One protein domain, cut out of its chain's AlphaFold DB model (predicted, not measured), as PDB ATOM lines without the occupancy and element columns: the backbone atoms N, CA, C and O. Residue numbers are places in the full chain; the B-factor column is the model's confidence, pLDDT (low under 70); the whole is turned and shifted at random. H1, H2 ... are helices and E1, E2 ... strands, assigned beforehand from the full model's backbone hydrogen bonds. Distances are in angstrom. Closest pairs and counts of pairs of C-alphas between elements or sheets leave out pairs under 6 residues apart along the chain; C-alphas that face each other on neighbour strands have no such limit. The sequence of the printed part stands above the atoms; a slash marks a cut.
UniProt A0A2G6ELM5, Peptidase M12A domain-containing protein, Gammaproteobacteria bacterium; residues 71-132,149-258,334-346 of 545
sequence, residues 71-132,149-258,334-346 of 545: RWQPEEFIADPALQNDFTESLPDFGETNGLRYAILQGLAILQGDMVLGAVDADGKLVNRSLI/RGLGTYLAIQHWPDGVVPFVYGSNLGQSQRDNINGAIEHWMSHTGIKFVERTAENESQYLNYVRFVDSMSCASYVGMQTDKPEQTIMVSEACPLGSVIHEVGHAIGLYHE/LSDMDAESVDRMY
ATOM      1  N   ARG A  71     122.774 129.650 152.076       74.56
ATOM      2  CA  ARG A  71     122.468 130.969 151.513       74.56
ATOM      3  C   ARG A  71     123.341 131.227 150.292       74.56
ATOM      4  O   ARG A  71     124.417 131.823 150.402       74.56
ATOM      5  N   TRP A  72     122.855 130.776 149.141       82.69
ATOM      6  CA  TRP A  72     123.400 131.136 147.836       82.69
ATOM      7  C   TRP A  72     123.567 132.657 147.720       82.69
ATOM      8  O   TRP A  72     122.819 133.432 148.324       82.69
ATOM      9  N   GLN A  73     124.604 133.081 147.006       82.94
ATOM     10  CA  GLN A  73     124.787 134.488 146.657       82.94
ATOM     11  C   GLN A  73     124.086 134.746 145.321       82.94
ATOM     12  O   GLN A  73     124.011 133.813 144.524       82.94
ATOM     13  N   PRO A  74     123.584 135.966 145.066       83.56
ATOM     14  CA  PRO A  74     123.089 136.305 143.743       83.56
ATOM     15  C   PRO A  74     124.208 136.199 142.709       83.56
ATOM     16  O   PRO A  74     125.310 136.710 142.929       83.56
ATOM     17  N   GLU A  75     123.892 135.588 141.575       87.69
ATOM     18  CA  GLU A  75     124.600 135.814 140.326       87.69
ATOM     19  C   GLU A  75     124.558 137.318 139.969       87.69
ATOM     20  O   GLU A  75     123.594 138.037 140.252       87.69
ATOM     21  N   GLU A  76     125.663 137.844 139.438       86.69
ATOM     22  CA  GLU A  76     125.790 139.251 139.054       86.69
ATOM     23  C   GLU A  76     126.868 139.390 137.970       86.69
ATOM     24  O   GLU A  76     127.981 138.877 138.107       86.69
ATOM     25  N   PHE A  77     126.563 140.148 136.918       84.19
ATOM     26  CA  PHE A  77     127.525 140.604 135.928       84.19
ATOM     27  C   PHE A  77     128.526 141.569 136.582       84.19
ATOM     28  O   PHE A  77     128.242 142.747 136.821       84.19
ATOM     29  N   ILE A  78     129.730 141.070 136.848       84.50
ATOM     30  CA  ILE A  78     130.869 141.858 137.306       84.50
ATOM     31  C   ILE A  78     131.649 142.342 136.081       84.50
ATOM     32  O   ILE A  78     132.317 141.570 135.397       84.50
ATOM     33  N   ALA A  79     131.589 143.652 135.838       74.50
ATOM     34  CA  ALA A  79     132.420 144.341 134.854       74.50
ATOM     35  C   ALA A  79     133.919 144.037 135.068       74.50
ATOM     36  O   ALA A  79     134.432 144.246 136.169       74.50
ATOM     37  N   ASP A  80     134.628 143.587 134.027       71.56
ATOM     38  CA  ASP A  80     136.047 143.215 134.115       71.56
ATOM     39  C   ASP A  80     136.964 144.451 133.994       71.56
ATOM     40  O   ASP A  80     137.029 145.046 132.916       71.56
ATOM     41  N   PRO A  81     137.733 144.838 135.033       64.69
ATOM     42  CA  PRO A  81     138.658 145.970 134.969       64.69
ATOM     43  C   PRO A  81     139.827 145.790 133.985       64.69
ATOM     44  O   PRO A  81     140.507 146.772 133.680       64.69
ATOM     45  N   ALA A  82     140.105 144.568 133.514       62.47
ATOM     46  CA  ALA A  82     141.088 144.319 132.460       62.47
ATOM     47  C   ALA A  82     140.536 144.646 131.060       62.47
ATOM     48  O   ALA A  82     141.304 145.054 130.181       62.47
ATOM     49  N   LEU A  83     139.214 144.557 130.863       55.12
ATOM     50  CA  LEU A  83     138.538 145.123 129.701       55.12
ATOM     51  C   LEU A  83     138.481 146.650 129.847       55.12
ATOM     52  O   LEU A  83     137.589 147.218 130.478       55.12
ATOM     53  N   GLN A  84     139.447 147.329 129.222       48.44
ATOM     54  CA  GLN A  84     139.398 148.775 129.007       48.44
ATOM     55  C   GLN A  84     138.240 149.113 128.062       48.44
ATOM     56  O   GLN A  84     138.442 149.250 126.857       48.44
ATOM     57  N   ASN A  85     137.028 149.230 128.609       52.44
ATOM     58  CA  ASN A  85     135.875 149.687 127.853       52.44
ATOM     59  C   ASN A  85     136.074 151.145 127.415       52.44
ATOM     60  O   ASN A  85     136.111 152.082 128.216       52.44
ATOM     61  N   ASP A  86     136.135 151.300 126.106       51.72
ATOM     62  CA  ASP A  86     135.889 152.522 125.382       51.72
ATOM     63  C   ASP A  86     134.475 153.071 125.670       51.72
ATOM     64  O   ASP A  86     133.478 152.358 125.621       51.72
ATOM     65  N   PHE A  87     134.404 154.381 125.936       52.72
ATOM     66  CA  PHE A  87     133.182 155.185 126.143       52.72
ATOM     67  C   PHE A  87     132.478 155.128 127.521       52.72
ATOM     68  O   PHE A  87     131.512 155.871 127.717       52.72
ATOM     69  N   THR A  88     132.995 154.388 128.514       53.72
ATOM     70  CA  THR A  88     132.450 154.350 129.900       53.72
ATOM     71  C   THR A  88     132.210 155.727 130.539       53.72
ATOM     72  O   THR A  88     131.207 155.895 131.224       53.72
ATOM     73  N   GLU A  89     133.078 156.726 130.329       56.00
ATOM     74  CA  GLU A  89     132.961 158.047 130.990       56.00
ATOM     75  C   GLU A  89     131.775 158.920 130.510       56.00
ATOM     76  O   GLU A  89     131.588 160.025 131.026       56.00
ATOM     77  N   SER A  90     130.978 158.472 129.530       69.56
ATOM     78  CA  SER A  90     129.869 159.264 128.959       69.56
ATOM     79  C   SER A  90     128.515 158.555 128.834       69.56
ATOM     80  O   SER A  90     127.554 159.197 128.412       69.56
ATOM     81  N   LEU A  91     128.415 157.268 129.179       80.12
ATOM     82  CA  LEU A  91     127.145 156.532 129.136       80.12
ATOM     83  C   LEU A  91     126.304 156.782 130.407       80.12
ATOM     84  O   LEU A  91     126.874 157.024 131.471       80.12
ATOM     85  N   PRO A  92     124.961 156.731 130.328       84.62
ATOM     86  CA  PRO A  92     124.106 156.752 131.514       84.62
ATOM     87  C   PRO A  92     124.171 155.412 132.269       84.62
ATOM     88  O   PRO A  92     124.347 154.371 131.648       84.62
ATOM     89  N   ASP A  93     123.949 155.422 133.590       86.62
ATOM     90  CA  ASP A  93     123.950 154.204 134.433       86.62
ATOM     91  C   ASP A  93     122.842 153.190 134.059       86.62
ATOM     92  O   ASP A  93     122.918 152.006 134.394       86.62
ATOM     93  N   PHE A  94     121.785 153.661 133.388       90.19
ATOM     94  CA  PHE A  94     120.596 152.896 133.016       90.19
ATOM     95  C   PHE A  94     120.102 153.297 131.625       90.19
ATOM     96  O   PHE A  94     120.209 154.463 131.235       90.19
ATOM     97  N   GLY A  95     119.486 152.351 130.921       88.56
ATOM     98  CA  GLY A  95     118.788 152.585 129.662       88.56
ATOM     99  C   GLY A  95     117.369 152.019 129.665       88.56
ATOM    100  O   GLY A  95     116.964 151.283 130.567       88.56
ATOM    101  N   GLU A  96     116.609 152.386 128.638       84.75
ATOM    102  CA  GLU A  96     115.262 151.880 128.381       84.75
ATOM    103  C   GLU A  96     115.060 151.733 126.873       84.75
ATOM    104  O   GLU A  96     115.342 152.662 126.110       84.75
ATOM    105  N   THR A  97     114.534 150.589 126.435       76.50
ATOM    106  CA  THR A  97     114.071 150.411 125.054       76.50
ATOM    107  C   THR A  97     112.731 149.671 125.051       76.50
ATOM    108  O   THR A  97     112.641 148.551 125.537       76.50
ATOM    109  N   ASN A  98     111.682 150.296 124.495       70.00
ATOM    110  CA  ASN A  98     110.310 149.759 124.437       70.00
ATOM    111  C   ASN A  98     109.753 149.293 125.805       70.00
ATOM    112  O   ASN A  98     109.150 148.232 125.899       70.00
ATOM    113  N   GLY A  99     109.963 150.076 126.870       72.25
ATOM    114  CA  GLY A  99     109.494 149.759 128.227       72.25
ATOM    115  C   GLY A  99     110.400 148.808 129.017       72.25
ATOM    116  O   GLY A  99     110.394 148.864 130.246       72.25
ATOM    117  N   LEU A 100     111.243 148.011 128.352       77.38
ATOM    118  CA  LEU A 100     112.269 147.215 129.020       77.38
ATOM    119  C   LEU A 100     113.407 148.126 129.495       77.38
ATOM    120  O   LEU A 100     114.119 148.730 128.686       77.38
ATOM    121  N   ARG A 101     113.569 148.220 130.817       86.25
ATOM    122  CA  ARG A 101     114.617 148.993 131.495       86.25
ATOM    123  C   ARG A 101     115.752 148.075 131.946       86.25
ATOM    124  O   ARG A 101     115.507 146.957 132.387       86.25
ATOM    125  N   TYR A 102     116.989 148.553 131.855       89.19
ATOM    126  CA  TYR A 102     118.202 147.791 132.181       89.19
ATOM    127  C   TYR A 102     119.296 148.702 132.758       89.19
ATOM    128  O   TYR A 102     119.303 149.913 132.524       89.19
ATOM    129  N   ALA A 103     120.232 148.124 133.510       91.56
ATOM    130  CA  ALA A 103     121.478 148.789 133.887       91.56
ATOM    131  C   ALA A 103     122.454 148.795 132.700       91.56
ATOM    132  O   ALA A 103     122.354 147.951 131.810       91.56
ATOM    133  N   ILE A 104     123.407 149.726 132.676       90.12
ATOM    134  CA  ILE A 104     124.455 149.777 131.649       90.12
ATOM    135  C   ILE A 104     125.816 149.587 132.315       90.12
ATOM    136  O   ILE A 104     126.244 150.403 133.128       90.12
ATOM    137  N   LEU A 105     126.511 148.507 131.957       87.88
ATOM    138  CA  LEU A 105     127.834 148.159 132.478       87.88
ATOM    139  C   LEU A 105     128.768 147.860 131.299       87.88
ATOM    140  O   LEU A 105     128.476 146.999 130.477       87.88
ATOM    141  N   GLN A 106     129.882 148.594 131.189       84.38
ATOM    142  CA  GLN A 106     130.876 148.451 130.103       84.38
ATOM    143  C   GLN A 106     130.277 148.455 128.677       84.38
ATOM    144  O   GLN A 106     130.697 147.691 127.812       84.38
ATOM    145  N   GLY A 107     129.274 149.305 128.430       86.62
ATOM    146  CA  GLY A 107     128.601 149.391 127.127       86.62
ATOM    147  C   GLY A 107     127.634 148.238 126.821       86.62
ATOM    148  O   GLY A 107     127.098 148.183 125.716       86.62
ATOM    149  N   LEU A 108     127.376 147.345 127.782       87.88
ATOM    150  CA  LEU A 108     126.352 146.306 127.703       87.88
ATOM    151  C   LEU A 108     125.119 146.693 128.525       87.88
ATOM    152  O   LEU A 108     125.234 147.204 129.639       87.88
ATOM    153  N   ALA A 109     123.942 146.407 127.980       89.69
ATOM    154  CA  ALA A 109     122.680 146.407 128.702       89.69
ATOM    155  C   ALA A 109     122.583 145.133 129.551       89.69
ATOM    156  O   ALA A 109     122.537 144.027 129.006       89.69
ATOM    157  N   ILE A 110     122.545 145.298 130.872       91.56
ATOM    158  CA  ILE A 110     122.412 144.220 131.852       91.56
ATOM    159  C   ILE A 110     121.037 144.320 132.512       91.56
ATOM    160  O   ILE A 110     120.710 145.303 133.185       91.56
ATOM    161  N   LEU A 111     120.228 143.290 132.313       90.81
ATOM    162  CA  LEU A 111     118.925 143.113 132.932       90.81
ATOM    163  C   LEU A 111     119.067 142.192 134.144       90.81
ATOM    164  O   LEU A 111     119.850 141.255 134.105       90.81
ATOM    165  N   GLN A 112     118.319 142.465 135.217       91.94
ATOM    166  CA  GLN A 112     118.197 141.574 136.382       91.94
ATOM    167  C   GLN A 112     119.539 140.987 136.883       91.94
ATOM    168  O   GLN A 112     119.618 139.858 137.335       91.94
ATOM    169  N   GLY A 113     120.608 141.788 136.875       91.81
ATOM    170  CA  GLY A 113     121.903 141.431 137.463       91.81
ATOM    171  C   GLY A 113     122.856 140.672 136.543       91.81
ATOM    172  O   GLY A 113     124.001 141.099 136.455       91.81
ATOM    173  N   ASP A 114     122.409 139.612 135.883       94.38
ATOM    174  CA  ASP A 114     123.219 138.591 135.187       94.38
ATOM    175  C   ASP A 114     122.924 138.502 133.670       94.38
ATOM    176  O   ASP A 114     123.832 138.253 132.871       94.38
ATOM    177  N   MET A 115     121.688 138.786 133.252       92.69
ATOM    178  CA  MET A 115     121.236 138.716 131.861       92.69
ATOM    179  C   MET A 115     121.790 139.846 130.977       92.69
ATOM    180  O   MET A 115     121.427 141.020 131.100       92.69
ATOM    181  N   VAL A 116     122.612 139.481 129.994       91.50
ATOM    182  CA  VAL A 116     123.176 140.376 128.975       91.50
ATOM    183  C   VAL A 116     122.201 140.515 127.796       91.50
ATOM    184  O   VAL A 116     122.009 139.582 127.019       91.50
ATOM    185  N   LEU A 117     121.625 141.706 127.606       86.06
ATOM    186  CA  LEU A 117     120.739 142.009 126.469       86.06
ATOM    187  C   LEU A 117     121.491 142.477 125.207       86.06
ATOM    188  O   LEU A 117     120.889 142.645 124.151       86.06
ATOM    189  N   GLY A 118     122.798 142.729 125.307       85.19
ATOM    190  CA  GLY A 118     123.643 143.177 124.195       85.19
ATOM    191  C   GLY A 118     124.194 144.592 124.357       85.19
ATOM    192  O   GLY A 118     124.117 145.190 125.425       85.19
ATOM    193  N   ALA A 119     124.824 145.106 123.299       86.12
ATOM    194  CA  ALA A 119     125.501 146.401 123.327       86.12
ATOM    195  C   ALA A 119     124.523 147.585 123.232       86.12
ATOM    196  O   ALA A 119     123.513 147.514 122.520       86.12
ATOM    197  N   VAL A 120     124.868 148.692 123.897       86.06
ATOM    198  CA  VAL A 120     124.148 149.970 123.800       86.06
ATOM    199  C   VAL A 120     124.873 150.998 122.928       86.06
ATOM    200  O   VAL A 120     126.092 150.958 122.765       86.06
ATOM    201  N   ASP A 121     124.109 151.925 122.355       86.06
ATOM    202  CA  ASP A 121     124.625 153.117 121.689       86.06
ATOM    203  C   ASP A 121     125.012 154.220 122.696       86.06
ATOM    204  O   ASP A 121     124.864 154.082 123.910       86.06
ATOM    205  N   ALA A 122     125.511 155.348 122.181       83.50
ATOM    206  CA  ALA A 122     125.925 156.493 122.995       83.50
ATOM    207  C   ALA A 122     124.770 157.195 123.749       83.50
ATOM    208  O   ALA A 122     125.046 157.980 124.654       83.50
ATOM    209  N   ASP A 123     123.505 156.910 123.410       83.62
ATOM    210  CA  ASP A 123     122.317 157.371 124.144       83.62
ATOM    211  C   ASP A 123     121.854 156.335 125.201       83.62
ATOM    212  O   ASP A 123     120.845 156.554 125.876       83.62
ATOM    213  N   GLY A 124     122.551 155.198 125.342       84.69
ATOM    214  CA  GLY A 124     122.204 154.103 126.254       84.69
ATOM    215  C   GLY A 124     121.131 153.137 125.729       84.69
ATOM    216  O   GLY A 124     120.555 152.374 126.510       84.69
ATOM    217  N   LYS A 125     120.823 153.146 124.426       84.12
ATOM    218  CA  LYS A 125     119.774 152.301 123.821       84.12
ATOM    219  C   LYS A 125     120.350 151.055 123.173       84.12
ATOM    220  O   LYS A 125     121.428 151.110 122.591       84.12
ATOM    221  N   LEU A 126     119.618 149.942 123.223       82.44
ATOM    222  CA  LEU A 126     120.023 148.692 122.574       82.44
ATOM    223  C   LEU A 126     120.251 148.892 121.067       82.44
ATOM    224  O   LEU A 126     119.353 149.322 120.337       82.44
ATOM    225  N   VAL A 127     121.456 148.556 120.593       76.81
ATOM    226  CA  VAL A 127     121.849 148.726 119.182       76.81
ATOM    227  C   VAL A 127     121.081 147.756 118.276       76.81
ATOM    228  O   VAL A 127     120.646 148.129 117.181       76.81
ATOM    229  N   ASN A 128     120.900 146.509 118.724       65.38
ATOM    230  CA  ASN A 128     120.237 145.465 117.949       65.38
ATOM    231  C   ASN A 128     118.707 145.516 118.127       65.38
ATOM    232  O   ASN A 128     118.176 145.228 119.195       65.38
ATOM    233  N   ARG A 129     117.986 145.827 117.042       53.03
ATOM    234  CA  ARG A 129     116.509 145.867 117.011       53.03
ATOM    235  C   ARG A 129     115.851 144.514 116.721       53.03
ATOM    236  O   ARG A 129     114.629 144.432 116.764       53.03
ATOM    237  N   SER A 130     116.633 143.473 116.416       48.16
ATOM    238  CA  SER A 130     116.132 142.097 116.260       48.16
ATOM    239  C   SER A 130     115.430 141.631 117.541       48.16
ATOM    240  O   SER A 130     114.354 141.044 117.476       48.16
ATOM    241  N   LEU A 131     115.989 142.033 118.690       48.28
ATOM    242  CA  LEU A 131     115.496 141.747 120.036       48.28
ATOM    243  C   LEU A 131     114.213 142.508 120.432       48.28
ATOM    244  O   LEU A 131     113.774 142.420 121.570       48.28
ATOM    245  N   ILE A 132     113.608 143.325 119.557       49.00
ATOM    246  CA  ILE A 132     112.317 143.961 119.876       49.00
ATOM    247  C   ILE A 132     111.488 144.184 118.605       49.00
ATOM    248  O   ILE A 132     111.305 145.308 118.115       49.00
ATOM    249  N   ARG A 149     100.201 130.074 130.974       36.97
ATOM    250  CA  ARG A 149     100.862 131.070 131.862       36.97
ATOM    251  C   ARG A 149     102.055 130.471 132.630       36.97
ATOM    252  O   ARG A 149     101.775 129.424 133.174       36.97
ATOM    253  N   GLY A 150     103.250 131.127 132.674       38.03
ATOM    254  CA  GLY A 150     104.624 130.792 133.213       38.03
ATOM    255  C   GLY A 150     105.899 131.172 132.406       38.03
ATOM    256  O   GLY A 150     105.815 131.992 131.512       38.03
ATOM    257  N   LEU A 151     107.097 130.640 132.694       35.06
ATOM    258  CA  LEU A 151     108.412 131.023 132.087       35.06
ATOM    259  C   LEU A 151     108.670 130.830 130.560       35.06
ATOM    260  O   LEU A 151     108.963 129.718 130.143       35.06
ATOM    261  N   GLY A 152     108.741 131.899 129.739       45.56
ATOM    262  CA  GLY A 152     109.456 131.902 128.437       45.56
ATOM    263  C   GLY A 152     109.504 133.267 127.716       45.56
ATOM    264  O   GLY A 152     109.187 134.288 128.319       45.56
ATOM    265  N   THR A 153     109.859 133.325 126.418       52.16
ATOM    266  CA  THR A 153     109.925 134.583 125.605       52.16
ATOM    267  C   THR A 153     108.986 134.560 124.401       52.16
ATOM    268  O   THR A 153     108.898 133.507 123.771       52.16
ATOM    269  N   TYR A 154     108.352 135.688 124.024       43.84
ATOM    270  CA  TYR A 154     107.399 135.716 122.886       43.84
ATOM    271  C   TYR A 154     107.874 136.496 121.654       43.84
ATOM    272  O   TYR A 154     107.750 136.021 120.530       43.84
ATOM    273  N   LEU A 155     108.366 137.724 121.855       48.31
ATOM    274  CA  LEU A 155     108.548 138.710 120.773       48.31
ATOM    275  C   LEU A 155     109.903 139.436 120.804       48.31
ATOM    276  O   LEU A 155     110.233 140.172 119.869       48.31
ATOM    277  N   ALA A 156     110.668 139.250 121.882       49.34
ATOM    278  CA  ALA A 156     111.880 140.013 122.175       49.34
ATOM    279  C   ALA A 156     113.188 139.223 121.980       49.34
ATOM    280  O   ALA A 156     114.272 139.791 122.021       49.34
ATOM    281  N   ILE A 157     113.134 137.906 121.801       62.09
ATOM    282  CA  ILE A 157     114.327 137.051 121.801       62.09
ATOM    283  C   ILE A 157     114.141 135.951 120.758       62.09
ATOM    284  O   ILE A 157     113.015 135.527 120.500       62.09
ATOM    285  N   GLN A 158     115.232 135.520 120.115       74.38
ATOM    286  CA  GLN A 158     115.187 134.365 119.224       74.38
ATOM    287  C   GLN A 158     115.472 133.083 120.007       74.38
ATOM    288  O   GLN A 158     116.450 132.993 120.747       74.38
ATOM    289  N   HIS A 159     114.622 132.080 119.826       84.44
ATOM    290  CA  HIS A 159     114.906 130.715 120.255       84.44
ATOM    291  C   HIS A 159     115.950 130.079 119.333       84.44
ATOM    292  O   HIS A 159     116.139 130.511 118.192       84.44
ATOM    293  N   TRP A 160     116.644 129.060 119.832       88.50
ATOM    294  CA  TRP A 160     117.591 128.291 119.026       88.50
ATOM    295  C   TRP A 160     116.849 127.444 117.975       88.50
ATOM    296  O   TRP A 160     115.870 126.785 118.330       88.50
ATOM    297  N   PRO A 161     117.283 127.416 116.700       83.00
ATOM    298  CA  PRO A 161     116.686 126.553 115.686       83.00
ATOM    299  C   PRO A 161     116.610 125.103 116.166       83.00
ATOM    300  O   PRO A 161     117.577 124.572 116.715       83.00
ATOM    301  N   ASP A 162     115.435 124.498 116.006       77.50
ATOM    302  CA  ASP A 162     115.103 123.138 116.445       77.50
ATOM    303  C   ASP A 162     115.416 122.837 117.931       77.50
ATOM    304  O   ASP A 162     115.531 121.677 118.302       77.50
ATOM    305  N   GLY A 163     115.630 123.826 118.811       86.81
ATOM    306  CA  GLY A 163     116.113 123.569 120.183       86.81
ATOM    307  C   GLY A 163     117.533 122.987 120.257       86.81
ATOM    308  O   GLY A 163     117.911 122.371 121.259       86.81
ATOM    309  N   VAL A 164     118.331 123.165 119.198       90.44
ATOM    310  CA  VAL A 164     119.732 122.739 119.133       90.44
ATOM    311  C   VAL A 164     120.638 123.907 119.514       90.44
ATOM    312  O   VAL A 164     120.649 124.931 118.837       90.44
ATOM    313  N   VAL A 165     121.437 123.742 120.571       95.69
ATOM    314  CA  VAL A 165     122.371 124.763 121.077       95.69
ATOM    315  C   VAL A 165     123.813 124.334 120.780       95.69
ATOM    316  O   VAL A 165     124.386 123.512 121.508       95.69
ATOM    317  N   PRO A 166     124.452 124.850 119.716       97.50
ATOM    318  CA  PRO A 166     125.831 124.512 119.406       97.50
ATOM    319  C   PRO A 166     126.762 125.271 120.350       97.50
ATOM    320  O   PRO A 166     126.535 126.451 120.629       97.50
ATOM    321  N   PHE A 167     127.824 124.631 120.833       98.50
ATOM    322  CA  PHE A 167     128.719 125.243 121.815       98.50
ATOM    323  C   PHE A 167     130.203 124.968 121.561       98.50
ATOM    324  O   PHE A 167     130.583 123.987 120.926       98.50
ATOM    325  N   VAL A 168     131.054 125.843 122.100       98.38
ATOM    326  CA  VAL A 168     132.513 125.690 122.141       98.38
ATOM    327  C   VAL A 168     133.076 126.107 123.497       98.38
ATOM    328  O   VAL A 168     132.568 127.009 124.168       98.38
ATOM    329  N   TYR A 169     134.197 125.503 123.877       98.12
ATOM    330  CA  TYR A 169     134.957 125.919 125.052       98.12
ATOM    331  C   TYR A 169     135.873 127.116 124.763       98.12
ATOM    332  O   TYR A 169     136.530 127.201 123.722       98.12
ATOM    333  N   GLY A 170     135.993 128.025 125.729       95.81
ATOM    334  CA  GLY A 170     137.093 128.979 125.808       95.81
ATOM    335  C   GLY A 170     138.433 128.284 126.085       95.81
ATOM    336  O   GLY A 170     138.498 127.240 126.745       95.81
ATOM    337  N   SER A 171     139.528 128.878 125.606       92.12
ATOM    338  CA  SER A 171     140.888 128.345 125.792       92.12
ATOM    339  C   SER A 171     141.344 128.333 127.251       92.12
ATOM    340  O   SER A 171     142.153 127.491 127.629       92.12
ATOM    341  N   ASN A 172     140.828 129.263 128.060       92.56
ATOM    342  CA  ASN A 172     141.352 129.560 129.394       92.56
ATOM    343  C   ASN A 172     140.589 128.866 130.532       92.56
ATOM    344  O   ASN A 172     141.057 128.918 131.662       92.56
ATOM    345  N   LEU A 173     139.457 128.205 130.245       96.31
ATOM    346  CA  LEU A 173     138.649 127.528 131.267       96.31
ATOM    347  C   LEU A 173     139.471 126.456 132.001       96.31
ATOM    348  O   LEU A 173     140.014 125.543 131.359       96.31
ATOM    349  N   GLY A 174     139.511 126.559 133.327       96.56
ATOM    350  CA  GLY A 174     140.048 125.578 134.259       96.56
ATOM    351  C   GLY A 174     139.206 124.303 134.336       96.56
ATOM    352  O   GLY A 174     138.155 124.173 133.704       96.56
ATOM    353  N   GLN A 175     139.687 123.319 135.099       96.12
ATOM    354  CA  GLN A 175     139.035 122.007 135.161       96.12
ATOM    355  C   GLN A 175     137.673 122.074 135.867       96.12
ATOM    356  O   GLN A 175     136.714 121.527 135.344       96.12
ATOM    357  N   SER A 176     137.562 122.800 136.985       96.19
ATOM    358  CA  SER A 176     136.306 122.914 137.748       96.19
ATOM    359  C   SER A 176     135.200 123.588 136.926       96.19
ATOM    360  O   SER A 176     134.082 123.080 136.858       96.19
ATOM    361  N   GLN A 177     135.527 124.666 136.202       97.88
ATOM    362  CA  GLN A 177     134.626 125.263 135.209       97.88
ATOM    363  C   GLN A 177     134.180 124.242 134.149       97.88
ATOM    364  O   GLN A 177     132.988 124.130 133.880       97.88
ATOM    365  N   ARG A 178     135.107 123.472 133.556       97.94
ATOM    366  CA  ARG A 178     134.770 122.456 132.539       97.94
ATOM    367  C   ARG A 178     133.895 121.339 133.097       97.94
ATOM    368  O   ARG A 178     132.966 120.928 132.411       97.94
ATOM    369  N   ASP A 179     134.160 120.872 134.310       98.19
ATOM    370  CA  ASP A 179     133.371 119.826 134.964       98.19
ATOM    371  C   ASP A 179     131.935 120.325 135.222       98.19
ATOM    372  O   ASP A 179     130.975 119.640 134.868       98.19
ATOM    373  N   ASN A 180     131.774 121.561 135.716       98.38
ATOM    374  CA  ASN A 180     130.459 122.191 135.905       98.38
ATOM    375  C   ASN A 180     129.728 122.469 134.576       98.38
ATOM    376  O   ASN A 180     128.513 122.306 134.515       98.38
ATOM    377  N   ILE A 181     130.438 122.848 133.504       98.75
ATOM    378  CA  ILE A 181     129.847 123.050 132.166       98.75
ATOM    379  C   ILE A 181     129.348 121.725 131.576       98.75
ATOM    380  O   ILE A 181     128.213 121.667 131.111       98.75
ATOM    381  N   ASN A 182     130.153 120.656 131.630       98.62
ATOM    382  CA  ASN A 182     129.719 119.333 131.165       98.62
ATOM    383  C   ASN A 182     128.509 118.840 131.967       98.62
ATOM    384  O   ASN A 182     127.527 118.411 131.370       98.62
ATOM    385  N   GLY A 183     128.540 118.976 133.299       98.62
ATOM    386  CA  GLY A 183     127.412 118.615 134.157       98.62
ATOM    387  C   GLY A 183     126.145 119.425 133.864       98.62
ATOM    388  O   GLY A 183     125.057 118.862 133.868       98.62
ATOM    389  N   ALA A 184     126.258 120.724 133.564       98.75
ATOM    390  CA  ALA A 184     125.102 121.555 133.221       98.75
ATOM    391  C   ALA A 184     124.497 121.164 131.863       98.75
ATOM    392  O   ALA A 184     123.276 121.082 131.735       98.75
ATOM    393  N   ILE A 185     125.344 120.874 130.871       98.69
ATOM    394  CA  ILE A 185     124.925 120.377 129.555       98.69
ATOM    395  C   ILE A 185     124.238 119.010 129.686       98.69
ATOM    396  O   ILE A 185     123.144 118.825 129.155       98.69
ATOM    397  N   GLU A 186     124.832 118.071 130.428       98.38
ATOM    398  CA  GLU A 186     124.248 116.751 130.695       98.38
ATOM    399  C   GLU A 186     122.920 116.864 131.457       98.38
ATOM    400  O   GLU A 186     121.962 116.165 131.125       98.38
ATOM    401  N   HIS A 187     122.815 117.787 132.422       98.44
ATOM    402  CA  HIS A 187     121.582 118.046 133.170       98.44
ATOM    403  C   HIS A 187     120.453 118.534 132.252       98.44
ATOM    404  O   HIS A 187     119.392 117.913 132.206       98.44
ATOM    405  N   TRP A 188     120.687 119.571 131.439       97.88
ATOM    406  CA  TRP A 188     119.700 120.034 130.454       97.88
ATOM    407  C   TRP A 188     119.326 118.935 129.443       97.88
ATOM    408  O   TRP A 188     118.142 118.710 129.190       97.88
ATOM    409  N   MET A 189     120.308 118.184 128.927       95.00
ATOM    410  CA  MET A 189     120.078 117.102 127.958       95.00
ATOM    411  C   MET A 189     119.423 115.834 128.537       95.00
ATOM    412  O   MET A 189     119.012 114.971 127.752       95.00
ATOM    413  N   SER A 190     119.314 115.704 129.861       95.44
ATOM    414  CA  SER A 190     118.637 114.583 130.534       95.44
ATOM    415  C   SER A 190     117.238 114.925 131.055       95.44
ATOM    416  O   SER A 190     116.464 114.001 131.294       95.44
ATOM    417  N   HIS A 191     116.899 116.214 131.179       95.19
ATOM    418  CA  HIS A 191     115.603 116.674 131.701       95.19
ATOM    419  C   HIS A 191     114.712 117.359 130.650       95.19
ATOM    420  O   HIS A 191     113.534 117.544 130.920       95.19
ATOM    421  N   THR A 192     115.238 117.725 129.474       92.94
ATOM    422  CA  THR A 192     114.485 118.435 128.413       92.94
ATOM    423  C   THR A 192     114.793 117.902 127.015       92.94
ATOM    424  O   THR A 192     115.806 117.229 126.793       92.94
ATOM    425  N   GLY A 193     113.967 118.268 126.036       88.19
ATOM    426  CA  GLY A 193     114.176 118.006 124.614       88.19
ATOM    427  C   GLY A 193     115.428 118.673 124.024       88.19
ATOM    428  O   GLY A 193     115.966 118.158 123.039       88.19
ATOM    429  N   ILE A 194     115.946 119.743 124.649       91.62
ATOM    430  CA  ILE A 194     117.105 120.532 124.185       91.62
ATOM    431  C   ILE A 194     118.325 119.647 123.899       91.62
ATOM    432  O   ILE A 194     118.639 118.714 124.645       91.62
ATOM    433  N   LYS A 195     119.035 119.956 122.810       91.81
ATOM    434  CA  LYS A 195     120.193 119.199 122.313       91.81
ATOM    435  C   LYS A 195     121.416 120.109 122.218       91.81
ATOM    436  O   LYS A 195     121.475 120.980 121.355       91.81
ATOM    437  N   PHE A 196     122.423 119.885 123.060       96.12
ATOM    438  CA  PHE A 196     123.717 120.551 122.902       96.12
ATOM    439  C   PHE A 196     124.600 119.785 121.915       96.12
ATOM    440  O   PHE A 196     124.602 118.553 121.893       96.12
ATOM    441  N   VAL A 197     125.361 120.514 121.097       95.62
ATOM    442  CA  VAL A 197     126.286 119.937 120.109       95.62
ATOM    443  C   VAL A 197     127.626 120.661 120.184       95.62
ATOM    444  O   VAL A 197     127.675 121.880 120.025       95.62
ATOM    445  N   GLU A 198     128.728 119.938 120.401       97.81
ATOM    446  CA  GLU A 198     130.054 120.560 120.335       97.81
ATOM    447  C   GLU A 198     130.359 120.959 118.882       97.81
ATOM    448  O   GLU A 198     130.312 120.139 117.956       97.81
ATOM    449  N   ARG A 199     130.645 122.246 118.670       97.19
ATOM    450  CA  ARG A 199     130.948 122.808 117.356       97.19
ATOM    451  C   ARG A 199     132.436 122.628 117.051       97.19
ATOM    452  O   ARG A 199     133.287 123.346 117.576       97.19
ATOM    453  N   THR A 200     132.741 121.679 116.177       96.25
ATOM    454  CA  THR A 200     134.097 121.342 115.728       96.25
ATOM    455  C   THR A 200     134.401 121.986 114.369       96.25
ATOM    456  O   THR A 200     133.588 122.742 113.836       96.25
ATOM    457  N   ALA A 201     135.570 121.713 113.779       94.88
ATOM    458  CA  ALA A 201     135.905 122.202 112.436       94.88
ATOM    459  C   ALA A 201     135.088 121.501 111.328       94.88
ATOM    460  O   ALA A 201     134.920 122.034 110.234       94.88
ATOM    461  N   GLU A 202     134.573 120.304 111.610       95.06
ATOM    462  CA  GLU A 202     133.864 119.440 110.666       95.06
ATOM    463  C   GLU A 202     132.380 119.814 110.517       95.06
ATOM    464  O   GLU A 202     131.827 119.680 109.427       95.06
ATOM    465  N   ASN A 203     131.741 120.307 111.587       94.19
ATOM    466  CA  ASN A 203     130.340 120.759 111.592       94.19
ATOM    467  C   ASN A 203     130.192 122.300 111.602       94.19
ATOM    468  O   ASN A 203     129.081 122.832 111.621       94.19
ATOM    469  N   GLU A 204     131.310 123.032 111.540       93.31
ATOM    470  CA  GLU A 204     131.391 124.485 111.750       93.31
ATOM    471  C   GLU A 204     130.522 125.321 110.794       93.31
ATOM    472  O   GLU A 204     130.072 126.414 111.151       93.31
ATOM    473  N   SER A 205     130.291 124.816 109.582       92.56
ATOM    474  CA  SER A 205     129.480 125.453 108.539       92.56
ATOM    475  C   SER A 205     127.975 125.209 108.681       92.56
ATOM    476  O   SER A 205     127.192 125.926 108.062       92.56
ATOM    477  N   GLN A 206     127.574 124.218 109.483       89.50
ATOM    478  CA  GLN A 206     126.177 123.937 109.830       89.50
ATOM    479  C   GLN A 206     125.747 124.850 110.985       89.50
ATOM    480  O   GLN A 206     124.710 125.507 110.931       89.50
ATOM    481  N   TYR A 207     126.603 124.954 112.003       92.06
ATOM    482  CA  TYR A 207     126.350 125.722 113.217       92.06
ATOM    483  C   TYR A 207     126.963 127.121 113.129       92.06
ATOM    484  O   TYR A 207     128.038 127.393 113.669       92.06
ATOM    485  N   LEU A 208     126.279 128.013 112.407       91.31
ATOM    486  CA  LEU A 208     126.719 129.401 112.236       91.31
ATOM    487  C   LEU A 208     126.618 130.207 113.537       91.31
ATOM    488  O   LEU A 208     127.575 130.891 113.882       91.31
ATOM    489  N   ASN A 209     125.501 130.088 114.262       93.25
ATOM    490  CA  ASN A 209     125.321 130.680 115.589       93.25
ATOM    491  C   ASN A 209     125.687 129.649 116.667       93.25
ATOM    492  O   ASN A 209     125.344 128.475 116.527       93.25
ATOM    493  N   TYR A 210     126.379 130.069 117.728       97.00
ATOM    494  CA  TYR A 210     126.818 129.186 118.810       97.00
ATOM    495  C   TYR A 210     127.159 129.928 120.113       97.00
ATOM    496  O   TYR A 210     127.451 131.127 120.142       97.00
ATOM    497  N   VAL A 211     127.166 129.171 121.210       98.25
ATOM    498  CA  VAL A 211     127.627 129.597 122.534       98.25
ATOM    499  C   VAL A 211     129.133 129.362 122.685       98.25
ATOM    500  O   VAL A 211     129.628 128.269 122.417       98.25
ATOM    501  N   ARG A 212     129.877 130.340 123.209       98.12
ATOM    502  CA  ARG A 212     131.201 130.118 123.805       98.12
ATOM    503  C   ARG A 212     131.110 130.208 125.324       98.12
ATOM    504  O   ARG A 212     130.783 131.261 125.862       98.12
ATOM    505  N   PHE A 213     131.485 129.143 126.024       98.44
ATOM    506  CA  PHE A 213     131.737 129.229 127.463       98.44
ATOM    507  C   PHE A 213     133.079 129.933 127.706       98.44
ATOM    508  O   PHE A 213     134.096 129.526 127.136       98.44
ATOM    509  N   VAL A 214     133.107 130.981 128.532       96.25
ATOM    510  CA  VAL A 214     134.315 131.778 128.819       96.25
ATOM    511  C   VAL A 214     134.602 131.876 130.313       96.25
ATOM    512  O   VAL A 214     133.688 131.972 131.129       96.25
ATOM    513  N   ASP A 215     135.892 131.874 130.647       94.69
ATOM    514  CA  ASP A 215     136.388 132.232 131.977       94.69
ATOM    515  C   ASP A 215     136.067 133.709 132.268       94.69
ATOM    516  O   ASP A 215     136.159 134.550 131.369       94.69
ATOM    517  N   SER A 216     135.636 134.012 133.493       91.44
ATOM    518  CA  SER A 216     135.130 135.333 133.885       91.44
ATOM    519  C   SER A 216     135.151 135.526 135.407       91.44
ATOM    520  O   SER A 216     135.301 134.580 136.180       91.44
ATOM    521  N   MET A 217     134.941 136.762 135.865       89.38
ATOM    522  CA  MET A 217     134.605 137.045 137.268       89.38
ATOM    523  C   MET A 217     133.112 136.847 137.583       89.38
ATOM    524  O   MET A 217     132.740 136.866 138.752       89.38
ATOM    525  N   SER A 218     132.278 136.641 136.560       89.69
ATOM    526  CA  SER A 218     130.815 136.548 136.662       89.69
ATOM    527  C   SER A 218     130.309 135.125 136.424       89.69
ATOM    528  O   SER A 218     130.902 134.374 135.645       89.69
ATOM    529  N   CYS A 219     129.156 134.807 137.012       94.25
ATOM    530  CA  CYS A 219     128.149 133.988 136.337       94.25
ATOM    531  C   CYS A 219     127.234 134.996 135.616       94.25
ATOM    532  O   CYS A 219     126.805 135.963 136.252       94.25
ATOM    533  N   ALA A 220     127.115 134.890 134.289       95.94
ATOM    534  CA  ALA A 220     126.272 135.760 133.461       95.94
ATOM    535  C   ALA A 220     126.089 135.176 132.047       95.94
ATOM    536  O   ALA A 220     127.007 134.547 131.508       95.94
ATOM    537  N   SER A 221     124.971 135.469 131.382       95.75
ATOM    538  CA  SER A 221     124.682 134.958 130.038       95.75
ATOM    539  C   SER A 221     123.886 135.938 129.184       95.75
ATOM    540  O   SER A 221     123.115 136.753 129.680       95.75
ATOM    541  N   TYR A 222     124.026 135.815 127.863       92.69
ATOM    542  CA  TYR A 222     123.024 136.333 126.931       92.69
ATOM    543  C   TYR A 222     121.713 135.549 127.052       92.69
ATOM    544  O   TYR A 222     121.739 134.346 127.320       92.69
ATOM    545  N   VAL A 223     120.582 136.215 126.814       89.31
ATOM    546  CA  VAL A 223     119.254 135.587 126.888       89.31
ATOM    547  C   VAL A 223     118.801 135.143 125.495       89.31
ATOM    548  O   VAL A 223     118.661 135.976 124.600       89.31
ATOM    549  N   GLY A 224     118.595 133.837 125.309       89.12
ATOM    550  CA  GLY A 224     118.295 133.206 124.016       89.12
ATOM    551  C   GLY A 224     119.381 133.391 122.946       89.12
ATOM    552  O   GLY A 224     120.473 133.908 123.208       89.12
ATOM    553  N   MET A 225     119.086 132.973 121.714       89.62
ATOM    554  CA  MET A 225     120.017 133.055 120.587       89.62
ATOM    555  C   MET A 225     120.158 134.495 120.068       89.62
ATOM    556  O   MET A 225     119.181 135.153 119.703       89.62
ATOM    557  N   GLN A 226     121.401 134.971 119.981       84.75
ATOM    558  CA  GLN A 226     121.751 136.277 119.421       84.75
ATOM    559  C   GLN A 226     121.940 136.203 117.896       84.75
ATOM    560  O   GLN A 226     122.350 135.178 117.357       84.75
ATOM    561  N   THR A 227     121.651 137.305 117.189       76.94
ATOM    562  CA  THR A 227     121.620 137.329 115.707       76.94
ATOM    563  C   THR A 227     122.496 138.401 115.061       76.94
ATOM    564  O   THR A 227     122.666 138.401 113.846       76.94
ATOM    565  N   ASP A 228     123.011 139.361 115.833       75.44
ATOM    566  CA  ASP A 228     123.949 140.392 115.357       75.44
ATOM    567  C   ASP A 228     125.370 139.850 115.141       75.44
ATOM    568  O   ASP A 228     126.159 140.439 114.399       75.44
ATOM    569  N   LYS A 229     125.683 138.712 115.765       81.12
ATOM    570  CA  LYS A 229     126.975 138.031 115.718       81.12
ATOM    571  C   LYS A 229     126.776 136.514 115.871       81.12
ATOM    572  O   LYS A 229     125.864 136.111 116.584       81.12
ATOM    573  N   PRO A 230     127.646 135.683 115.269       86.88
ATOM    574  CA  PRO A 230     127.569 134.226 115.392       86.88
ATOM    575  C   PRO A 230     127.919 133.701 116.793       86.88
ATOM    576  O   PRO A 230     127.512 132.603 117.148       86.88
ATOM    577  N   GLU A 231     128.683 134.453 117.593       93.75
ATOM    578  CA  GLU A 231     129.154 134.005 118.908       93.75
ATOM    579  C   GLU A 231     128.542 134.831 120.050       93.75
ATOM    580  O   GLU A 231     128.791 136.037 120.185       93.75
ATOM    581  N   GLN A 232     127.804 134.155 120.930       93.56
ATOM    582  CA  GLN A 232     127.408 134.675 122.240       93.56
ATOM    583  C   GLN A 232     128.162 133.957 123.360       93.56
ATOM    584  O   GLN A 232     128.548 132.801 123.215       93.56
ATOM    585  N   THR A 233     128.380 134.632 124.487       95.31
ATOM    586  CA  THR A 233     129.168 134.086 125.601       95.31
ATOM    587  C   THR A 233     128.291 133.681 126.779       95.31
ATOM    588  O   THR A 233     127.503 134.504 127.238       95.31
ATOM    589  N   ILE A 234     128.513 132.483 127.324       97.62
ATOM    590  CA  ILE A 234     128.158 132.171 128.716       97.62
ATOM    591  C   ILE A 234     129.408 132.402 129.562       97.62
ATOM    592  O   ILE A 234     130.464 131.823 129.293       97.62
ATOM    593  N   MET A 235     129.302 133.266 130.565       96.56
ATOM    594  CA  MET A 235     130.377 133.593 131.494       96.56
ATOM    595  C   MET A 235     130.319 132.644 132.685       96.56
ATOM    596  O   MET A 235     129.298 132.554 133.362       96.56
ATOM    597  N   VAL A 236     131.417 131.931 132.929       96.69
ATOM    598  CA  VAL A 236     131.530 130.955 134.015       96.69
ATOM    599  C   VAL A 236     132.774 131.274 134.825       96.69
ATOM    600  O   VAL A 236     133.890 130.995 134.396       96.69
ATOM    601  N   SER A 237     132.607 131.832 136.017       94.44
ATOM    602  CA  SER A 237     133.700 131.951 136.980       94.44
ATOM    603  C   SER A 237     134.030 130.611 137.645       94.44
ATOM    604  O   SER A 237     133.160 129.759 137.809       94.44
ATOM    605  N   GLU A 238     135.266 130.449 138.128       92.12
ATOM    606  CA  GLU A 238     135.657 129.349 139.036       92.12
ATOM    607  C   GLU A 238     134.821 129.336 140.338       92.12
ATOM    608  O   GLU A 238     134.791 128.337 141.055       92.12
ATOM    609  N   ALA A 239     134.126 130.439 140.652       91.50
ATOM    610  CA  ALA A 239     133.178 130.533 141.761       91.50
ATOM    611  C   ALA A 239     131.748 130.045 141.429       91.50
ATOM    612  O   ALA A 239     130.962 129.874 142.360       91.50
ATOM    613  N   CYS A 240     131.396 129.823 140.156       94.44
ATOM    614  CA  CYS A 240     130.058 129.378 139.755       94.44
ATOM    615  C   CYS A 240     129.892 127.867 140.025       94.44
ATOM    616  O   CYS A 240     130.549 127.060 139.354       94.44
ATOM    617  N   PRO A 241     129.034 127.440 140.973       94.94
ATOM    618  CA  PRO A 241     128.696 126.029 141.138       94.94
ATOM    619  C   PRO A 241     127.888 125.520 139.936       94.94
ATOM    620  O   PRO A 241     127.297 126.307 139.196       94.94
ATOM    621  N   LEU A 242     127.792 124.194 139.794       97.31
ATOM    622  CA  LEU A 242     126.982 123.520 138.772       97.31
ATOM    623  C   LEU A 242     125.579 124.138 138.602       97.31
ATOM    624  O   LEU A 242     125.191 124.443 137.481       97.31
ATOM    625  N   GLY A 243     124.854 124.397 139.697       97.38
ATOM    626  CA  GLY A 243     123.515 125.001 139.645       97.38
ATOM    627  C   GLY A 243     123.471 126.407 139.035       97.38
ATOM    628  O   GLY A 243     122.537 126.715 138.301       97.38
ATOM    629  N   SER A 244     124.492 127.238 139.261       97.44
ATOM    630  CA  SER A 244     124.601 128.542 138.595       97.44
ATOM    631  C   SER A 244     124.944 128.376 137.111       97.44
ATOM    632  O   SER A 244     124.418 129.103 136.284       97.44
ATOM    633  N   VAL A 245     125.740 127.372 136.720       98.50
ATOM    634  CA  VAL A 245     125.972 127.093 135.287       98.50
ATOM    635  C   VAL A 245     124.704 126.554 134.603       98.50
ATOM    636  O   VAL A 245     124.439 126.912 133.459       98.50
ATOM    637  N   ILE A 246     123.871 125.770 135.300       98.75
ATOM    638  CA  ILE A 246     122.533 125.372 134.822       98.75
ATOM    639  C   ILE A 246     121.646 126.612 134.608       98.75
ATOM    640  O   ILE A 246     121.007 126.703 133.560       98.75
ATOM    641  N   HIS A 247     121.660 127.573 135.541       98.56
ATOM    642  CA  HIS A 247     120.947 128.858 135.455       98.56
ATOM    643  C   HIS A 247     121.385 129.693 134.236       98.56
ATOM    644  O   HIS A 247     120.550 130.069 133.415       98.56
ATOM    645  N   GLU A 248     122.695 129.899 134.043       98.44
ATOM    646  CA  GLU A 248     123.218 130.637 132.882       98.44
ATOM    647  C   GLU A 248     122.882 129.961 131.545       98.44
ATOM    648  O   GLU A 248     122.589 130.625 130.550       98.44
ATOM    649  N   VAL A 249     122.886 128.626 131.506       98.62
ATOM    650  CA  VAL A 249     122.444 127.876 130.325       98.62
ATOM    651  C   VAL A 249     120.931 128.031 130.107       98.62
ATOM    652  O   VAL A 249     120.505 128.166 128.962       98.62
ATOM    653  N   GLY A 250     120.126 128.128 131.171       97.94
ATOM    654  CA  GLY A 250     118.702 128.474 131.097       97.94
ATOM    655  C   GLY A 250     118.456 129.844 130.463       97.94
ATOM    656  O   GLY A 250     117.632 129.962 129.552       97.94
ATOM    657  N   HIS A 251     119.233 130.861 130.846       96.81
ATOM    658  CA  HIS A 251     119.236 132.153 130.154       96.81
ATOM    659  C   HIS A 251     119.606 132.003 128.676       96.81
ATOM    660  O   HIS A 251     118.855 132.461 127.816       96.81
ATOM    661  N   ALA A 252     120.699 131.304 128.351       96.44
ATOM    662  CA  ALA A 252     121.110 131.085 126.962       96.44
ATOM    663  C   ALA A 252     120.057 130.346 126.116       96.44
ATOM    664  O   ALA A 252     119.960 130.614 124.920       96.44
ATOM    665  N   ILE A 253     119.254 129.462 126.717       95.50
ATOM    666  CA  ILE A 253     118.104 128.788 126.089       95.50
ATOM    667  C   ILE A 253     116.923 129.757 125.887       95.50
ATOM    668  O   ILE A 253     116.227 129.661 124.876       95.50
ATOM    669  N   GLY A 254     116.711 130.705 126.805       91.25
ATOM    670  CA  GLY A 254     115.716 131.779 126.685       91.25
ATOM    671  C   GLY A 254     114.930 132.109 127.961       91.25
ATOM    672  O   GLY A 254     113.974 132.874 127.889       91.25
ATOM    673  N   LEU A 255     115.261 131.545 129.122       92.44
ATOM    674  CA  LEU A 255     114.510 131.813 130.352       92.44
ATOM    675  C   LEU A 255     114.851 133.184 130.965       92.44
ATOM    676  O   LEU A 255     116.005 133.608 130.983       92.44
ATOM    677  N   TYR A 256     113.829 133.845 131.513       91.81
ATOM    678  CA  TYR A 256     113.937 134.997 132.422       91.81
ATOM    679  C   TYR A 256     113.808 134.519 133.882       91.81
ATOM    680  O   TYR A 256     113.454 133.365 134.121       91.81
ATOM    681  N   HIS A 257     114.045 135.386 134.875       95.88
ATOM    682  CA  HIS A 257     113.873 135.003 136.282       95.88
ATOM    683  C   HIS A 257     112.408 134.915 136.726       95.88
ATOM    684  O   HIS A 257     111.639 135.870 136.563       95.88
ATOM    685  N   GLU A 258     112.066 133.813 137.400       96.31
ATOM    686  CA  GLU A 258     110.725 133.484 137.915       96.31
ATOM    687  C   GLU A 258     110.123 134.603 138.779       96.31
ATOM    688  O   GLU A 258     108.969 135.002 138.595       96.31
ATOM    689  N   LEU A 334     117.485 121.817 137.840       97.88
ATOM    690  CA  LEU A 334     116.157 122.193 137.332       97.88
ATOM    691  C   LEU A 334     115.048 121.624 138.226       97.88
ATOM    692  O   LEU A 334     115.199 120.526 138.770       97.88
ATOM    693  N   SER A 335     113.931 122.338 138.328       97.00
ATOM    694  CA  SER A 335     112.654 121.751 138.735       97.00
ATOM    695  C   SER A 335     111.972 121.037 137.558       97.00
ATOM    696  O   SER A 335     112.334 121.226 136.393       97.00
ATOM    697  N   ASP A 336     110.925 120.263 137.854       94.62
ATOM    698  CA  ASP A 336     110.053 119.685 136.823       94.62
ATOM    699  C   ASP A 336     109.370 120.785 135.977       94.62
ATOM    700  O   ASP A 336     109.131 120.594 134.786       94.62
ATOM    701  N   MET A 337     109.099 121.962 136.566       94.44
ATOM    702  CA  MET A 337     108.454 123.094 135.885       94.44
ATOM    703  C   MET A 337     109.431 123.931 135.052       94.44
ATOM    704  O   MET A 337     109.025 124.446 134.011       94.44
ATOM    705  N   ASP A 338     110.711 124.036 135.432       96.50
ATOM    706  CA  ASP A 338     111.759 124.606 134.569       96.50
ATOM    707  C   ASP A 338     111.861 123.792 133.266       96.50
ATOM    708  O   ASP A 338     111.879 124.351 132.166       96.50
ATOM    709  N   ALA A 339     111.883 122.460 133.402       94.69
ATOM    710  CA  ALA A 339     111.949 121.526 132.287       94.69
ATOM    711  C   ALA A 339     110.688 121.589 131.408       94.69
ATOM    712  O   ALA A 339     110.796 121.808 130.201       94.69
ATOM    713  N   GLU A 340     109.496 121.498 132.009       90.19
ATOM    714  CA  GLU A 340     108.217 121.618 131.296       90.19
ATOM    715  C   GLU A 340     108.093 122.960 130.553       90.19
ATOM    716  O   GLU A 340     107.591 123.005 129.430       90.19
ATOM    717  N   SER A 341     108.571 124.059 131.146       90.69
ATOM    718  CA  SER A 341     108.542 125.383 130.511       90.69
ATOM    719  C   SER A 341     109.388 125.422 129.241       90.69
ATOM    720  O   SER A 341     108.935 125.941 128.223       90.69
ATOM    721  N   VAL A 342     110.594 124.847 129.274       91.88
ATOM    722  CA  VAL A 342     111.487 124.797 128.108       91.88
ATOM    723  C   VAL A 342     110.969 123.834 127.044       91.88
ATOM    724  O   VAL A 342     110.964 124.197 125.870       91.88
ATOM    725  N   ASP A 343     110.450 122.668 127.427       90.69
ATOM    726  CA  ASP A 343     109.864 121.726 126.471       90.69
ATOM    727  C   ASP A 343     108.626 122.314 125.773       90.69
ATOM    728  O   ASP A 343     108.510 122.207 124.555       90.69
ATOM    729  N   ARG A 344     107.760 123.038 126.501       88.00
ATOM    730  CA  ARG A 344     106.649 123.815 125.915       88.00
ATOM    731  C   ARG A 344     107.125 125.000 125.065       88.00
ATOM    732  O   ARG A 344     106.436 125.374 124.117       88.00
ATOM    733  N   MET A 345     108.266 125.608 125.401       85.75
ATOM    734  CA  MET A 345     108.845 126.739 124.663       85.75
ATOM    735  C   MET A 345     109.467 126.332 123.324       85.75
ATOM    736  O   MET A 345     109.492 127.145 122.405       85.75
ATOM    737  N   TYR A 346     109.905 125.080 123.205       87.12
ATOM    738  CA  TYR A 346     110.510 124.503 122.002       87.12
ATOM    739  C   TYR A 346     109.635 123.425 121.337       87.12
ATOM    740  O   TYR A 346     110.132 122.646 120.523       87.12
TER     741      TYR A 346
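Overview. This is residues 71 to 132, 149 to 258 and 334 to 346 of the 545 residues of the protein "Peptidase M12A domain-containing protein" of Gammaproteobacteria bacterium (UniProt A0A2G6ELM5). One long, strongly twisted sheet of nine strands curls round the helix H2, and a longer helix, H1, packs on the same face of the sheet, so that helices and sheet form two layers. The strands E1 to E4 make a wing at one end of the sheet, while H3 and the short strand E5 lie together at the side of the body, off the sheet. The printed part has 185 residues with three named helices and ten named strands, along the chain E1 E2 E3 E4 E5 E6 H1 E7 E8 E9 E10 H2 H3. The mixed sheet has the order E1 E2 E3 E4 E9 E10 E8 E6 E7; the class is mixed, helices and strands, with 87 residues in named elements, under half of those printed. The whole is compact, with a radius of gyration of the C-alphas of 16.0 A and spans of 45 by 43 by 39 A.

Arrangement. E1, residues 94 to 97, E2, residues 100 to 105, E3, residues 108 to 111, and E4, residues 115 to 119, form a meander, each strand the antiparallel neighbour of the one before. E1, an edge strand, and E2 form a hairpin, with N 95 and O 102 at 2.9 A. The hairpin of E2 and E3 has N 103 and O 110 at 2.9 A, and that of E3 and E4 has N 111 and O 115 at 2.8 A. The pairing of E2 is staggered: residues 100 to 103 pair with E1 and residues 103 to 105 with E3. E4 is parallel to E9, residues 219 to 222, at 54 degrees, with N 116 and O 221 at 2.8 A. E5, residues 151 to 153, pairs with no named strand. E6, residues 164 to 169, H1, residues 175 to 191, and E7, residues 195 to 198, are a strand-helix-strand unit, two parallel neighbour strands with a helix between them in the chain, and its crossover is right-handed. N 165 and O 195 of E6 and E7 are 2.9 A apart, and E7 is the other edge strand. E8, residues 210 to 215, is parallel to E6, with N 211 and O 166 at 2.9 A. E10, residues 231 to 236, is parallel to E8, with N 214 and O 234 at 2.9 A, and forms a hairpin with E9, with N 235 and O 220 at 2.8 A. H1 is on the sheet at a height over the sheet of 9.2 A. It lies over E8, and on the local plane it stands at 28 degrees to that strand, only just along the strands. H2, residues 242 to 253, is on the same face; the closest C-alphas of H2 and E9 are those of Glu 248 and Ser 221, 5.4 A apart. H1 and H2 touch, the closest C-alphas being those of Asn 180 and Leu 242, 4.7 A apart, at a steep tilt of 60 degrees, the same way. H3, residues 336 to 345, is not on the sheet and is close to but not clearly touching H2, with the closest C-alphas, of Val 342 and Ile 253, 8.0 A apart. The closest C-alphas of E5 and H3 are those of Leu 151 and Ser 341, 5.9 A apart. In H1, H2 and H3 every O i to N i+4 pair is within hydrogen-bond range.

Along the chain. E1 begins at C-alpha 94, (120.596, 152.896, 133.016). From first to last C-alpha, E2 is 16.0 A long, E6 and E8 are each 16.6 A, and E10 is 15.6 A. H1 measures 24.3 A from C-alpha 175 at (139.035, 122.007, 135.161), H2 16.4 A, and H3 14.1 A, ending at C-alpha 345, (108.845, 126.739, 124.663).

Size, cuts and confidence. The two C-alphas farthest apart are those of Ser 90 and Ser 190, 46.1 A. Residues 133 to 148 are not printed, and C-alphas 132 and 149 are 21.0 A apart across that cut; residues 259 to 333 are not printed either, with 12.5 A between C-alphas 258 and 334. Of the links that are printed whole, E7 to E8 is long, with 11 residues. The mean pLDDT of the printed part is 86.0, and residues 81 to 90, 128 to 132 and 149 to 157 are under 70.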